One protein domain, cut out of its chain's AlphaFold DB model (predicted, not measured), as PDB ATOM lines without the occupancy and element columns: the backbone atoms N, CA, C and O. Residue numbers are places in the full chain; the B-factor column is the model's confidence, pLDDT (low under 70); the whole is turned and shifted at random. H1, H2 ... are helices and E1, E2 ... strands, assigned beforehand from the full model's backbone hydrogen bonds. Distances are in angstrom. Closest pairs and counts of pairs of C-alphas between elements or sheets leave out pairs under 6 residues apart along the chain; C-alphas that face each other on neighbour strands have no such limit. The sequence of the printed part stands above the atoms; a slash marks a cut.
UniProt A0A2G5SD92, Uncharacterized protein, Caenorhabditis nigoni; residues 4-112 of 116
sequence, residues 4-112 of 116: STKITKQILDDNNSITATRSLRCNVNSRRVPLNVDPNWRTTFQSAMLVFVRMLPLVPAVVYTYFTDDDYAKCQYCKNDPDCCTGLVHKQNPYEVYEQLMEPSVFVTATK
ATOM      1  N   SER A   4      25.086  11.278  15.372       88.00
ATOM      2  CA  SER A   4      26.013  11.165  14.238       88.00
ATOM      3  C   SER A   4      25.429  10.347  13.086       88.00
ATOM      4  O   SER A   4      25.485  10.775  11.944       88.00
ATOM      5  N   THR A   5      24.775   9.218  13.372       92.69
ATOM      6  CA  THR A   5      24.158   8.369  12.342       92.69
ATOM      7  C   THR A   5      22.995   9.072  11.636       92.69
ATOM      8  O   THR A   5      22.826   8.908  10.432       92.69
ATOM      9  N   LYS A   6      22.194   9.866  12.364       95.81
ATOM     10  CA  LYS A   6      21.100  10.653  11.767       95.81
ATOM     11  C   LYS A   6      21.640  11.710  10.805       95.81
ATOM     12  O   LYS A   6      21.124  11.831   9.701       95.81
ATOM     13  N   ILE A   7      22.697  12.412  11.205       94.50
ATOM     14  CA  ILE A   7      23.353  13.427  10.371       94.50
ATOM     15  C   ILE A   7      23.993  12.780   9.139       94.50
ATOM     16  O   ILE A   7      23.771  13.242   8.027       94.50
ATOM     17  N   THR A   8      24.733  11.681   9.311       93.44
ATOM     18  CA  THR A   8      25.325  10.929   8.194       93.44
ATOM     19  C   THR A   8      24.261  10.479   7.197       93.44
ATOM     20  O   THR A   8      24.462  10.620   5.996       93.44
ATOM     21  N   LYS A   9      23.117   9.981   7.683       94.31
ATOM     22  CA  LYS A   9      21.999   9.610   6.817       94.31
ATOM     23  C   LYS A   9      21.460  10.815   6.041       94.31
ATOM     24  O   LYS A   9      21.312  10.702   4.835       94.31
ATOM     25  N   GLN A  10      21.229  11.948   6.704       95.00
ATOM     26  CA  GLN A  10      20.759  13.164   6.035       95.00
ATOM     27  C   GLN A  10      21.720  13.613   4.922       95.00
ATOM     28  O   GLN A  10      21.286  13.875   3.812       95.00
ATOM     29  N   ILE A  11      23.030  13.623   5.193       94.88
ATOM     30  CA  ILE A  11      24.059  13.994   4.206       94.88
ATOM     31  C   ILE A  11      23.981  13.100   2.956       94.88
ATOM     32  O   ILE A  11      24.079  13.610   1.839       94.88
ATOM     33  N   LEU A  12      23.794  11.788   3.144       95.44
ATOM     34  CA  LEU A  12      23.632  10.828   2.047       95.44
ATOM     35  C   LEU A  12      22.308  11.020   1.299       95.44
ATOM     36  O   LEU A  12      22.300  10.970   0.073       95.44
ATOM     37  N   ASP A  13      21.211  11.253   2.026       96.56
ATOM     38  CA  ASP A  13      19.887  11.509   1.448       96.56
ATOM     39  C   ASP A  13      19.894  12.807   0.597       96.56
ATOM     40  O   ASP A  13      19.177  12.897  -0.397       96.56
ATOM     41  N   ASP A  14      20.781  13.760   0.914       96.94
ATOM     42  CA  ASP A  14      21.037  14.994   0.151       96.94
ATOM     43  C   ASP A  14      22.002  14.799  -1.049       96.94
ATOM     44  O   ASP A  14      22.506  15.771  -1.612       96.94
ATOM     45  N   ASN A  15      22.276  13.553  -1.457       93.62
ATOM     46  CA  ASN A  15      23.180  13.171  -2.554       93.62
ATOM     47  C   ASN A  15      24.651  13.599  -2.381       93.62
ATOM     48  O   ASN A  15      25.392  13.701  -3.363       93.62
ATOM     49  N   ASN A  16      25.115  13.824  -1.148       92.50
ATOM     50  CA  ASN A  16      26.539  14.056  -0.902       92.50
ATOM     51  C   ASN A  16      27.308  12.733  -0.836       92.50
ATOM     52  O   ASN A  16      26.802  11.712  -0.366       92.50
ATOM     53  N   SER A  17      28.578  12.762  -1.244       86.75
ATOM     54  CA  SER A  17      29.476  11.618  -1.093       86.75
ATOM     55  C   SER A  17      30.125  11.598   0.291       86.75
ATOM     56  O   SER A  17      30.522  12.627   0.842       86.75
ATOM     57  N   ILE A  18      30.259  10.399   0.857       87.38
ATOM     58  CA  ILE A  18      30.996  10.166   2.100       87.38
ATOM     59  C   ILE A  18      32.153   9.228   1.786       87.38
ATOM     60  O   ILE A  18      31.955   8.109   1.324       87.38
ATOM     61  N   THR A  19      33.369   9.699   2.045       88.19
ATOM     62  CA  THR A  19      34.609   8.942   1.861       88.19
ATOM     63  C   THR A  19      35.568   9.202   3.020       88.19
ATOM     64  O   THR A  19      35.377  10.138   3.805       88.19
ATOM     65  N   ALA A  20      36.605   8.378   3.151       90.00
ATOM     66  CA  ALA A  20      37.666   8.601   4.119       90.00
ATOM     67  C   ALA A  20      38.445   9.878   3.760       90.00
ATOM     68  O   ALA A  20      39.199   9.918   2.792       90.00
ATOM     69  N   THR A  21      38.284  10.934   4.562       92.00
ATOM     70  CA  THR A  21      38.954  12.234   4.347       92.00
ATOM     71  C   THR A  21      40.261  12.377   5.125       92.00
ATOM     72  O   THR A  21      41.046  13.300   4.886       92.00
ATOM     73  N   ARG A  22      40.517  11.475   6.078       92.94
ATOM     74  CA  ARG A  22      41.732  11.452   6.896       92.94
ATOM     75  C   ARG A  22      42.236  10.028   7.083       92.94
ATOM     76  O   ARG A  22      41.457   9.093   7.204       92.94
ATOM     77  N   SER A  23      43.555   9.901   7.159       92.88
ATOM     78  CA  SER A  23      44.271   8.668   7.506       92.88
ATOM     79  C   SER A  23      45.283   8.957   8.605       92.88
ATOM     80  O   SER A  23      45.721  10.100   8.756       92.88
ATOM     81  N   LEU A  24      45.676   7.928   9.349       93.06
ATOM     82  CA  LEU A  24      46.819   8.001  10.250       93.06
ATOM     83  C   LEU A  24      48.097   7.633   9.485       93.06
ATOM     84  O   LEU A  24      48.140   6.615   8.795       93.06
ATOM     85  N   ARG A  25      49.133   8.473   9.577       93.88
ATOM     86  CA  ARG A  25      50.423   8.280   8.894       93.88
ATOM     87  C   ARG A  25      51.573   8.284   9.887       93.88
ATOM     88  O   ARG A  25      51.561   9.060  10.836       93.88
ATOM     89  N   CYS A  26      52.593   7.472   9.617       94.81
ATOM     90  CA  CYS A  26      53.839   7.452  10.390       94.81
ATOM     91  C   CYS A  26      54.762   8.639  10.101       94.81
ATOM     92  O   CYS A  26      55.715   8.873  10.840       94.81
ATOM     93  N   ASN A  27      54.509   9.375   9.017       94.25
ATOM     94  CA  ASN A  27      55.268  10.562   8.670       94.25
ATOM     95  C   ASN A  27      54.381  11.595   7.965       94.25
ATOM     96  O   ASN A  27      53.552  11.245   7.118       94.25
ATOM     97  N   VAL A  28      54.580  12.867   8.305       94.00
ATOM     98  CA  VAL A  28      54.020  14.018   7.592       94.00
ATOM     99  C   VAL A  28      55.053  15.138   7.477       94.00
ATOM    100  O   VAL A  28      55.853  15.380   8.382       94.00
ATOM    101  N   ASN A  29      54.998  15.888   6.374       91.06
ATOM    102  CA  ASN A  29      55.932  16.990   6.125       91.06
ATOM    103  C   ASN A  29      55.781  18.148   7.118       91.06
ATOM    104  O   ASN A  29      56.778  18.781   7.455       91.06
ATOM    105  N   SER A  30      54.577  18.395   7.641       88.56
ATOM    106  CA  SER A  30      54.335  19.454   8.632       88.56
ATOM    107  C   SER A  30      55.133  19.266   9.925       88.56
ATOM    108  O   SER A  30      55.410  20.241  10.619       88.56
ATOM    109  N   ARG A  31      55.557  18.034  10.229       91.56
ATOM    110  CA  ARG A  31      56.401  17.727  11.389       91.56
ATOM    111  C   ARG A  31      57.887  18.025  11.186       91.56
ATOM    112  O   ARG A  31      58.639  17.965  12.146       91.56
ATOM    113  N   ARG A  32      58.323  18.358   9.967       89.12
ATOM    114  CA  ARG A  32      59.727  18.721   9.699       89.12
ATOM    115  C   ARG A  32      60.094  20.098  10.245       89.12
ATOM    116  O   ARG A  32      61.262  20.356  10.494       89.12
ATOM    117  N   VAL A  33      59.108  20.979  10.401       89.94
ATOM    118  CA  VAL A  33      59.300  22.280  11.044       89.94
ATOM    119  C   VAL A  33      59.242  22.060  12.557       89.94
ATOM    120  O   VAL A  33      58.226  21.521  13.008       89.94
ATOM    121  N   PRO A  34      60.269  22.436  13.339       87.44
ATOM    122  CA  PRO A  34      60.245  22.324  14.796       87.44
ATOM    123  C   PRO A  34      59.049  23.055  15.414       87.44
ATOM    124  O   PRO A  34      58.608  24.087  14.904       87.44
ATOM    125  N   LEU A  35      58.511  22.522  16.511       92.88
ATOM    126  CA  LEU A  35      57.491  23.213  17.299       92.88
ATOM    127  C   LEU A  35      58.175  24.035  18.396       92.88
ATOM    128  O   LEU A  35      58.932  23.483  19.190       92.88
ATOM    129  N   ASN A  36      57.859  25.328  18.467       94.00
ATOM    130  CA  ASN A  36      58.120  26.135  19.656       94.00
ATOM    131  C   ASN A  36      56.981  25.894  20.655       94.00
ATOM    132  O   ASN A  36      55.832  26.255  20.378       94.00
ATOM    133  N   VAL A  37      57.272  25.205  21.754       92.94
ATOM    134  CA  VAL A  37      56.272  24.783  22.734       92.94
ATOM    135  C   VAL A  37      55.855  25.988  23.571       92.94
ATOM    136  O   VAL A  37      56.665  26.608  24.250       92.94
ATOM    137  N   ASP A  38      54.561  26.301  23.542       93.12
ATOM    138  CA  ASP A  38      53.953  27.261  24.462       93.12
ATOM    139  C   ASP A  38      54.159  26.778  25.913       93.12
ATOM    140  O   ASP A  38      53.697  25.682  26.245       93.12
ATOM    141  N   PRO A  39      54.799  27.557  26.806       90.25
ATOM    142  CA  PRO A  39      54.969  27.170  28.208       90.25
ATOM    143  C   PRO A  39      53.645  26.838  28.911       90.25
ATOM    144  O   PRO A  39      53.608  26.007  29.817       90.25
ATOM    145  N   ASN A  40      52.539  27.431  28.454       90.94
ATOM    146  CA  ASN A  40      51.197  27.207  28.979       90.94
ATOM    147  C   ASN A  40      50.389  26.200  28.150       90.94
ATOM    148  O   ASN A  40      49.159  26.190  28.235       90.94
ATOM    149  N   TRP A  41      51.032  25.321  27.372       91.38
ATOM    150  CA  TRP A  41      50.351  24.453  26.404       91.38
ATOM    151  C   TRP A  41      49.226  23.584  26.982       91.38
ATOM    152  O   TRP A  41      48.314  23.199  26.258       91.38
ATOM    153  N   ARG A  42      49.266  23.285  28.284       90.31
ATOM    154  CA  ARG A  42      48.259  22.483  28.998       90.31
ATOM    155  C   ARG A  42      46.956  23.242  29.276       90.31
ATOM    156  O   ARG A  42      45.962  22.623  29.639       90.31
ATOM    157  N   THR A  43      46.957  24.567  29.137       92.31
ATOM    158  CA  THR A  43      45.823  25.432  29.508       92.31
ATOM    159  C   THR A  43      44.770  25.548  28.415       92.31
ATOM    160  O   THR A  43      43.611  25.835  28.709       92.31
ATOM    161  N   THR A  44      45.142  25.292  27.157       93.69
ATOM    162  CA  THR A  44      44.211  25.323  26.031       93.69
ATOM    163  C   THR A  44      44.267  24.017  25.259       93.69
ATOM    164  O   THR A  44      45.327  23.426  25.048       93.69
ATOM    165  N   PHE A  45      43.105  23.572  24.784       93.19
ATOM    166  CA  PHE A  45      43.023  22.378  23.949       93.19
ATOM    167  C   PHE A  45      43.872  22.515  22.678       93.19
ATOM    168  O   PHE A  45      44.527  21.563  22.263       93.19
ATOM    169  N   GLN A  46      43.903  23.709  22.079       93.88
ATOM    170  CA  GLN A  46      44.646  23.961  20.849       93.88
ATOM    171  C   GLN A  46      46.159  23.838  21.051       93.88
ATOM    172  O   GLN A  46      46.803  23.109  20.294       93.88
ATOM    173  N   SER A  47      46.727  24.490  22.074       93.19
ATOM    174  CA  SER A  47      48.161  24.373  22.361       93.19
ATOM    175  C   SER A  47      48.529  22.929  22.724       93.19
ATOM    176  O   SER A  47      49.531  22.407  22.232       93.19
ATOM    177  N   ALA A  48      47.680  22.229  23.484       92.50
ATOM    178  CA  ALA A  48      47.906  20.828  23.820       92.50
ATOM    179  C   ALA A  48      47.886  19.909  22.601       92.50
ATOM    180  O   ALA A  48      48.745  19.038  22.469       92.50
ATOM    181  N   MET A  49      46.960  20.128  21.666       93.19
ATOM    182  CA  MET A  49      46.917  19.372  20.419       93.19
ATOM    183  C   MET A  49      48.190  19.538  19.595       93.19
ATOM    184  O   MET A  49      48.661  18.550  19.037       93.19
ATOM    185  N   LEU A  50      48.788  20.732  19.545       92.69
ATOM    186  CA  LEU A  50      50.057  20.929  18.837       92.69
ATOM    187  C   LEU A  50      51.179  20.075  19.437       92.69
ATOM    188  O   LEU A  50      51.933  19.461  18.683       92.69
ATOM    189  N   VAL A  51      51.240  19.972  20.765       92.75
ATOM    190  CA  VAL A  51      52.215  19.134  21.476       92.75
ATOM    191  C   VAL A  51      51.933  17.642  21.257       92.75
ATOM    192  O   VAL A  51      52.826  16.901  20.846       92.75
ATOM    193  N   PHE A  52      50.690  17.181  21.425       91.44
ATOM    194  CA  PHE A  52      50.329  15.769  21.217       91.44
ATOM    195  C   PHE A  52      50.535  15.308  19.771       91.44
ATOM    196  O   PHE A  52      51.038  14.211  19.525       91.44
ATOM    197  N   VAL A  53      50.231  16.170  18.797       91.81
ATOM    198  CA  VAL A  53      50.503  15.936  17.371       91.81
ATOM    199  C   VAL A  53      52.001  16.008  17.062       91.81
ATOM    200  O   VAL A  53      52.382  15.802  15.915       91.81
ATOM    201  N   ARG A  54      52.894  16.202  18.035       92.19
ATOM    202  CA  ARG A  54      54.321  15.862  17.909       92.19
ATOM    203  C   ARG A  54      54.658  14.553  18.599       92.19
ATOM    204  O   ARG A  54      55.270  13.715  17.955       92.19
ATOM    205  N   MET A  55      54.201  14.362  19.834       90.44
ATOM    206  CA  MET A  55      54.532  13.193  20.663       90.44
ATOM    207  C   MET A  55      54.032  11.861  20.089       90.44
ATOM    208  O   MET A  55      54.653  10.824  20.294       90.44
ATOM    209  N   LEU A  56      52.876  11.859  19.418       92.00
ATOM    210  CA  LEU A  56      52.262  10.622  18.937       92.00
ATOM    211  C   LEU A  56      52.970  10.078  17.683       92.00
ATOM    212  O   LEU A  56      53.168  10.814  16.723       92.00
ATOM    213  N   PRO A  57      53.260   8.777  17.586       92.44
ATOM    214  CA  PRO A  57      53.975   8.220  16.435       92.44
ATOM    215  C   PRO A  57      53.177   8.272  15.127       92.44
ATOM    216  O   PRO A  57      53.760   8.432  14.053       92.44
ATOM    217  N   LEU A  58      51.847   8.181  15.206       93.94
ATOM    218  CA  LEU A  58      50.943   8.301  14.064       93.94
ATOM    219  C   LEU A  58      50.149   9.604  14.134       93.94
ATOM    220  O   LEU A  58      49.694  10.004  15.205       93.94
ATOM    221  N   VAL A  59      49.927  10.235  12.980       93.44
ATOM    222  CA  VAL A  59      49.187  11.501  12.894       93.44
ATOM    223  C   VAL A  59      48.124  11.542  11.824       93.44
ATOM    224  O   VAL A  59      48.315  10.964  10.751       93.44
ATOM    225  N   PRO A  60      47.035  12.293  12.070       93.25
ATOM    226  CA  PRO A  60      46.019  12.527  11.067       93.25
ATOM    227  C   PRO A  60      46.588  13.358   9.914       93.25
ATOM    228  O   PRO A  60      47.105  14.457  10.106       93.25
ATOM    229  N   ALA A  61      46.412  12.857   8.699       93.31
ATOM    230  CA  ALA A  61      46.734  13.551   7.464       93.31
ATOM    231  C   ALA A  61      45.550  13.481   6.501       93.31
ATOM    232  O   ALA A  61      44.835  12.476   6.452       93.31
ATOM    233  N   VAL A  62      45.360  14.554   5.732       92.62
ATOM    234  CA  VAL A  62      44.300  14.638   4.722       92.62
ATOM    235  C   VAL A  62      44.528  13.583   3.643       92.62
ATOM    236  O   VAL A  62      45.653  13.372   3.177       92.62
ATOM    237  N   VAL A  63      43.440  12.923   3.266       90.81
ATOM    238  CA  VAL A  63      43.371  11.992   2.145       90.81
ATOM    239  C   VAL A  63      42.521  12.652   1.069       90.81
ATOM    240  O   VAL A  63      41.366  12.981   1.315       90.81
ATOM    241  N   TYR A  64      43.122  12.892  -0.094       83.50
ATOM    242  CA  TYR A  64      42.431  13.497  -1.237       83.50
ATOM    243  C   TYR A  64      41.718  12.448  -2.090       83.50
ATOM    244  O   TYR A  64      40.629  12.702  -2.592       83.50
ATOM    245  N   THR A  65      42.310  11.258  -2.187       87.56
ATOM    246  CA  THR A  65      41.758  10.110  -2.903       87.56
ATOM    247  C   THR A  65      41.982   8.872  -2.050       87.56
ATOM    248  O   THR A  65      43.080   8.701  -1.518       87.56
ATOM    249  N   TYR A  66      40.941   8.058  -1.894       88.44
ATOM    250  CA  TYR A  66      40.979   6.828  -1.115       88.44
ATOM    251  C   TYR A  66      40.313   5.705  -1.900       88.44
ATOM    252  O   TYR A  66      39.117   5.785  -2.190       88.44
ATOM    253  N   PHE A  67      41.078   4.670  -2.221       89.88
ATOM    254  CA  PHE A  67      40.579   3.455  -2.853       89.88
ATOM    255  C   PHE A  67      40.645   2.327  -1.835       89.88
ATOM    256  O   PHE A  67      41.729   1.944  -1.415       89.88
ATOM    257  N   THR A  68      39.493   1.800  -1.415       89.69
ATOM    258  CA  THR A  68      39.423   0.802  -0.334       89.69
ATOM    259  C   THR A  68      40.373  -0.375  -0.559       89.69
ATOM    260  O   THR A  68      41.095  -0.737   0.361       89.69
ATOM    261  N   ASP A  69      40.440  -0.916  -1.776       89.69
ATOM    262  CA  ASP A  69      41.270  -2.088  -2.088       89.69
ATOM    263  C   ASP A  69      42.780  -1.797  -1.985       89.69
ATOM    264  O   ASP A  69      43.570  -2.653  -1.579       89.69
ATOM    265  N   ASP A  70      43.184  -0.563  -2.292       88.50
ATOM    266  CA  ASP A  70      44.590  -0.163  -2.299       88.50
ATOM    267  C   ASP A  70      45.042   0.423  -0.960       88.50
ATOM    268  O   ASP A  70      46.188   0.215  -0.555       88.50
ATOM    269  N   ASP A  71      44.152   1.137  -0.271       90.94
ATOM    270  CA  ASP A  71      44.469   2.040   0.833       90.94
ATOM    271  C   ASP A  71      43.966   1.564   2.203       90.94
ATOM    272  O   ASP A  71      44.419   2.081   3.236       90.94
ATOM    273  N   TYR A  72      43.027   0.611   2.249       91.62
ATOM    274  CA  TYR A  72      42.554   0.044   3.509       91.62
ATOM    275  C   TYR A  72      43.659  -0.715   4.222       91.62
ATOM    276  O   TYR A  72      44.431  -1.444   3.608       91.62
ATOM    277  N   ALA A  73      43.728  -0.507   5.540       90.69
ATOM    278  CA  ALA A  73      44.757  -1.077   6.396       90.69
ATOM    279  C   ALA A  73      46.172  -0.896   5.816       90.69
ATOM    280  O   ALA A  73      46.974  -1.813   5.872       90.69
ATOM    281  N   LYS A  74      46.490   0.285   5.266       92.75
ATOM    282  CA  LYS A  74      47.855   0.652   4.862       92.75
ATOM    283  C   LYS A  74      48.189   2.072   5.270       92.75
ATOM    284  O   LYS A  74      47.366   2.990   5.193       92.75
ATOM    285  N   CYS A  75      49.435   2.289   5.678       93.19
ATOM    286  CA  CYS A  75      49.927   3.632   5.936       93.19
ATOM    287  C   CYS A  75      50.019   4.410   4.622       93.19
ATOM    288  O   CYS A  75      50.797   4.078   3.734       93.19
ATOM    289  N   GLN A  76      49.300   5.525   4.525       91.81
ATOM    290  CA  GLN A  76      49.269   6.338   3.307       91.81
ATOM    291  C   GLN A  76      50.598   7.035   2.960       91.81
ATOM    292  O   GLN A  76      50.721   7.589   1.871       91.81
ATOM    293  N   TYR A  77      51.583   7.011   3.864       93.06
ATOM    294  CA  TYR A  77      52.931   7.525   3.607       93.06
ATOM    295  C   TYR A  77      53.887   6.434   3.109       93.06
ATOM    296  O   TYR A  77      54.394   6.532   1.999       93.06
ATOM    297  N   CYS A  78      54.145   5.401   3.919       93.88
ATOM    298  CA  CYS A  78      55.119   4.356   3.578       93.88
ATOM    299  C   CYS A  78      54.522   3.173   2.810       93.88
ATOM    300  O   CYS A  78      55.272   2.292   2.417       93.88
ATOM    301  N   LYS A  79      53.196   3.142   2.627       92.94
ATOM    302  CA  LYS A  79      52.425   2.107   1.916       92.94
ATOM    303  C   LYS A  79      52.515   0.691   2.496       92.94
ATOM    304  O   LYS A  79      51.957  -0.232   1.921       92.94
ATOM    305  N   ASN A  80      53.123   0.550   3.670       94.19
ATOM    306  CA  ASN A  80      53.169  -0.699   4.418       94.19
ATOM    307  C   ASN A  80      51.875  -0.940   5.208       94.19
ATOM    308  O   ASN A  80      51.230   0.012   5.667       94.19
ATOM    309  N   ASP A  81      51.583  -2.214   5.442       93.06
ATOM    310  CA  ASP A  81      50.497  -2.674   6.308       93.06
ATOM    311  C   ASP A  81      50.770  -2.348   7.798       93.06
ATOM    312  O   ASP A  81      51.927  -2.123   8.184       93.06
ATOM    313  N   PRO A  82      49.735  -2.317   8.662       88.44
ATOM    314  CA  PRO A  82      49.828  -2.048  10.091       88.44
ATOM    315  C   PRO A  82      50.823  -2.933  10.830       88.44
ATOM    316  O   PRO A  82      51.454  -2.447  11.761       88.44
ATOM    317  N   ASP A  83      51.027  -4.175  10.392       89.38
ATOM    318  CA  ASP A  83      51.981  -5.095  11.024       89.38
ATOM    319  C   ASP A  83      53.438  -4.644  10.830       89.38
ATOM    320  O   ASP A  83      54.292  -4.862  11.688       89.38
ATOM    321  N   CYS A  84      53.730  -3.946   9.727       91.00
ATOM    322  CA  CYS A  84      55.043  -3.357   9.457       91.00
ATOM    323  C   CYS A  84      55.126  -1.887   9.900       91.00
ATOM    324  O   CYS A  84      56.182  -1.405  10.316       91.00
ATOM    325  N   CYS A  85      54.025  -1.143   9.792       92.62
ATOM    326  CA  CYS A  85      53.899   0.253  10.196       92.62
ATOM    327  C   CYS A  85      53.004   0.375  11.435       92.62
ATOM    328  O   CYS A  85      51.985   1.066  11.430       92.62
ATOM    329  N   THR A  86      53.434  -0.264  12.519       86.00
ATOM    330  CA  THR A  86      52.667  -0.389  13.769       86.00
ATOM    331  C   THR A  86      52.492   0.927  14.523       86.00
ATOM    332  O   THR A  86      51.665   1.030  15.422       86.00
ATOM    333  N   GLY A  87      53.309   1.934  14.206       84.25
ATOM    334  CA  GLY A  87      53.421   3.139  15.022       84.25
ATOM    335  C   GLY A  87      54.121   2.897  16.361       84.25
ATOM    336  O   GLY A  87      54.191   3.818  17.155       84.25
ATOM    337  N   LEU A  88      54.678   1.710  16.620       85.94
ATOM    338  CA  LEU A  88      55.466   1.472  17.837       85.94
ATOM    339  C   LEU A  88      56.818   2.190  17.787       85.94
ATOM    340  O   LEU A  88      57.313   2.648  18.809       85.94
ATOM    341  N   VAL A  89      57.394   2.332  16.588       87.50
ATOM    342  CA  VAL A  89      58.621   3.108  16.364       87.50
ATOM    343  C   VAL A  89      58.259   4.485  15.821       87.50
ATOM    344  O   VAL A  89      57.729   4.612  14.711       87.50
ATOM    345  N   HIS A  90      58.588   5.528  16.581       91.06
ATOM    346  CA  HIS A  90      58.285   6.907  16.220       91.06
ATOM    347  C   HIS A  90      59.228   7.424  15.114       91.06
ATOM    348  O   HIS A  90      60.322   7.913  15.376       91.06
ATOM    349  N   LYS A  91      58.790   7.389  13.844       91.75
ATOM    350  CA  LYS A  91      59.619   7.768  12.671       91.75
ATOM    351  C   LYS A  91      60.031   9.248  12.600       91.75
ATOM    352  O   LYS A  91      60.880   9.595  11.786       91.75
ATOM    353  N   GLN A  92      59.410  10.118  13.393       92.06
ATOM    354  CA  GLN A  92      59.738  11.549  13.495       92.06
ATOM    355  C   GLN A  92      59.859  11.986  14.965       92.06
ATOM    356  O   GLN A  92      59.140  12.891  15.376       92.06
ATOM    357  N   ASN A  93      60.625  11.246  15.780       89.75
ATOM    358  CA  ASN A  93      60.671  11.439  17.237       89.75
ATOM    359  C   ASN A  93      61.030  12.901  17.593       89.75
ATOM    360  O   ASN A  93      62.085  13.361  17.151       89.75
ATOM    361  N   PRO A  94      60.169  13.648  18.312       90.25
ATOM    362  CA  PRO A  94      60.344  15.086  18.502       90.25
ATOM    363  C   PRO A  94      61.206  15.386  19.737       90.25
ATOM    364  O   PRO A  94      60.711  15.911  20.739       90.25
ATOM    365  N   TYR A  95      62.490  15.029  19.686       87.75
ATOM    366  CA  TYR A  95      63.424  15.255  20.795       87.75
ATOM    367  C   TYR A  95      63.420  16.718  21.263       87.75
ATOM    368  O   TYR A  95      63.369  16.985  22.461       87.75
ATOM    369  N   GLU A  96      63.331  17.660  20.324       88.38
ATOM    370  CA  GLU A  96      63.282  19.094  20.602       88.38
ATOM    371  C   GLU A  96      62.039  19.511  21.394       88.38
ATOM    372  O   GLU A  96      62.070  20.483  22.146       88.38
ATOM    373  N   VAL A  97      60.920  18.798  21.229       90.12
ATOM    374  CA  VAL A  97      59.709  19.057  22.012       90.12
ATOM    375  C   VAL A  97      59.934  18.592  23.435       90.12
ATOM    376  O   VAL A  97      59.580  19.325  24.347       90.12
ATOM    377  N   TYR A  98      60.533  17.417  23.639       87.25
ATOM    378  CA  TYR A  98      60.789  16.891  24.980       87.25
ATOM    379  C   TYR A  98      61.742  17.772  25.789       87.25
ATOM    380  O   TYR A  98      61.487  17.982  26.971       87.25
ATOM    381  N   GLU A  99      62.764  18.349  25.154       87.56
ATOM    382  CA  GLU A  99      63.690  19.293  25.794       87.56
ATOM    383  C   GLU A  99      63.008  20.582  26.280       87.56
ATOM    384  O   GLU A  99      63.410  21.157  27.289       87.56
ATOM    385  N   GLN A 100      61.956  21.036  25.592       90.38
ATOM    386  CA  GLN A 100      61.216  22.253  25.952       90.38
ATOM    387  C   GLN A 100      60.194  22.035  27.079       90.38
ATOM    388  O   GLN A 100      59.633  22.997  27.609       90.38
ATOM    389  N   LEU A 101      59.906  20.786  27.452       84.56
ATOM    390  CA  LEU A 101      58.955  20.493  28.519       84.56
ATOM    391  C   LEU A 101      59.659  20.647  29.868       84.56
ATOM    392  O   LEU A 101      60.497  19.831  30.230       84.56
ATOM    393  N   MET A 102      59.267  21.671  30.632       66.88
ATOM    394  CA  MET A 102      59.808  21.948  31.975       66.88
ATOM    395  C   MET A 102      59.761  20.744  32.927       66.88
ATOM    396  O   MET A 102      60.584  20.627  33.829       66.88
ATOM    397  N   GLU A 103      58.784  19.863  32.732       68.19
ATOM    398  CA  GLU A 103      58.640  18.606  33.454       68.19
ATOM    399  C   GLU A 103      58.436  17.487  32.432       68.19
ATOM    400  O   GLU A 103      57.728  17.718  31.437       68.19
ATOM    401  N   PRO A 104      58.956  16.269  32.687       67.19
ATOM    402  CA  PRO A 104      58.636  15.108  31.871       67.19
ATOM    403  C   PRO A 104      57.125  15.028  31.672       67.19
ATOM    404  O   PRO A 104      56.348  15.052  32.630       67.19
ATOM    405  N   SER A 105      56.681  14.994  30.416       67.50
ATOM    406  CA  SER A 105      55.256  14.870  30.136       67.50
ATOM    407  C   SER A 105      54.759  13.557  30.728       67.50
ATOM    408  O   SER A 105      55.146  12.489  30.259       67.50
ATOM    409  N   VAL A 106      53.871  13.637  31.727       72.62
ATOM    410  CA  VAL A 106      53.224  12.467  32.348       72.62
ATOM    411  C   VAL A 106      52.645  11.543  31.281       72.62
ATOM    412  O   VAL A 106      52.732  10.328  31.412       72.62
ATOM    413  N   PHE A 107      52.120  12.115  30.194       73.50
ATOM    414  CA  PHE A 107      51.656  11.357  29.041       73.50
ATOM    415  C   PHE A 107      52.790  10.545  28.403       73.50
ATOM    416  O   PHE A 107      52.679   9.330  28.330       73.50
ATOM    417  N   VAL A 108      53.898  11.189  28.019       70.94
ATOM    418  CA  VAL A 108      55.059  10.532  27.385       70.94
ATOM    419  C   VAL A 108      55.644   9.448  28.282       70.94
ATOM    420  O   VAL A 108      55.956   8.358  27.803       70.94
ATOM    421  N   THR A 109      55.769   9.731  29.580       71.62
ATOM    422  CA  THR A 109      56.266   8.780  30.575       71.62
ATOM    423  C   THR A 109      55.315   7.592  30.730       71.62
ATOM    424  O   THR A 109      55.761   6.447  30.675       71.62
ATOM    425  N   ALA A 110      54.008   7.835  30.859       64.94
ATOM    426  CA  ALA A 110      53.004   6.778  30.994       64.94
ATOM    427  C   ALA A 110      52.913   5.894  29.743       64.94
ATOM    428  O   ALA A 110      52.698   4.688  29.850       64.94
ATOM    429  N   THR A 111      53.114   6.474  28.559       67.62
ATOM    430  CA  THR A 111      53.065   5.757  27.279       67.62
ATOM    431  C   THR A 111      54.425   5.229  26.824       67.62
ATOM    432  O   THR A 111      54.503   4.654  25.744       67.62
ATOM    433  N   LYS A 112      55.494   5.429  27.613       68.94
ATOM    434  CA  LYS A 112      56.881   5.043  27.288       68.94
ATOM    435  C   LYS A 112      57.363   5.555  25.921       68.94
ATOM    436  O   LYS A 112      58.156   4.901  25.259       68.94
TER     437      LYS A 112
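AT A GLANCE: This is residues 4 to 112 of the 116 residues of an uncharacterized protein of Caenorhabditis nigoni (UniProt A0A2G5SD92). A short ribbon of two antiparallel strands, E1 and E2, lies in the middle of a long, loosely built domain, with the arm of H1 at one end, where residues 9 to 15 stick out, and the helices H3, H5 and H6 gathered loosely toward the other. Two long links without named elements, residues 33 to 44 and residues 72 to 94, join H2 to H3 and H4 to H5. The printed part has 109 residues, with six named helices and two named strands in the order H1, E1, H2, H3, E2, H4, H5, H6; under half of the residues, 48, are in named elements, and the class is mostly helix. The whole is loose, with a radius of gyration of the C-alphas of 17.2 A, and elongated, spanning 51 by 33 by 26 A.

IN THESE COORDINATES: E1 is residues 22 to 25, 9.5 A long, and E2 is residues 59 to 62, 10.0 A long. H3, the longest helix, is residues 45 to 55 and measures 15.1 A, from C-alpha 45 at (43.023, 22.378, 23.949) to C-alpha 55. H1, residues 4 to 13, begins with C-alpha 4 at (26.013, 11.165, 14.238) and is 14.2 A long. H2 is residues 29 to 32, 5.5 A; H4 is residues 68 to 71, 5.3 A; H5 is residues 95 to 100, 9.0 A. H6, residues 106 to 110, is 5.9 A long and ends with C-alpha 110 at (53.004, 6.778, 30.994).

HOW THE PARTS SIT: E1 and E2 are antiparallel neighbours, their directions 137 degrees apart; N 23 and O 61 are 3.0 A apart and N 59 and O 25 are 2.9 A apart, both within hydrogen-bond range. The closest C-alphas of E2 and H3 are those of Val 59 and Val 53, 6.4 A apart. H3 and H5 only just touch, with 3 pairs of C-alphas within 8 A, the closest being those of Arg 54 and Val 97 at 7.5 A; they run opposite ways at a steep tilt of 39 degrees. H3 is close to but not clearly touching H2, with the closest C-alphas, of Arg 54 and Arg 31, 7.1 A apart. It is likewise close to but not clearly touching H6, through the C-alphas of Met 55 and Val 108, 7.2 A apart. H1 is apart from E2 and H3, among others, and H4 is apart from E1 and H5, among others. In H1, H3, H5 and H6 every O i to N i+4 pair is within hydrogen-bond range; H2 and H4 are too short for such a pair.

THE WHOLE: The two C-alphas farthest apart, those of Asp 13 and Met 102, are 51.3 A from each other. The printed part has no cut. The links H2 to H3 and H4 to H5 are long, with 12 and 23 residues. The mean pLDDT of the printed part is 89.1; residues 102 to 105 and 110 to 112 are under 70.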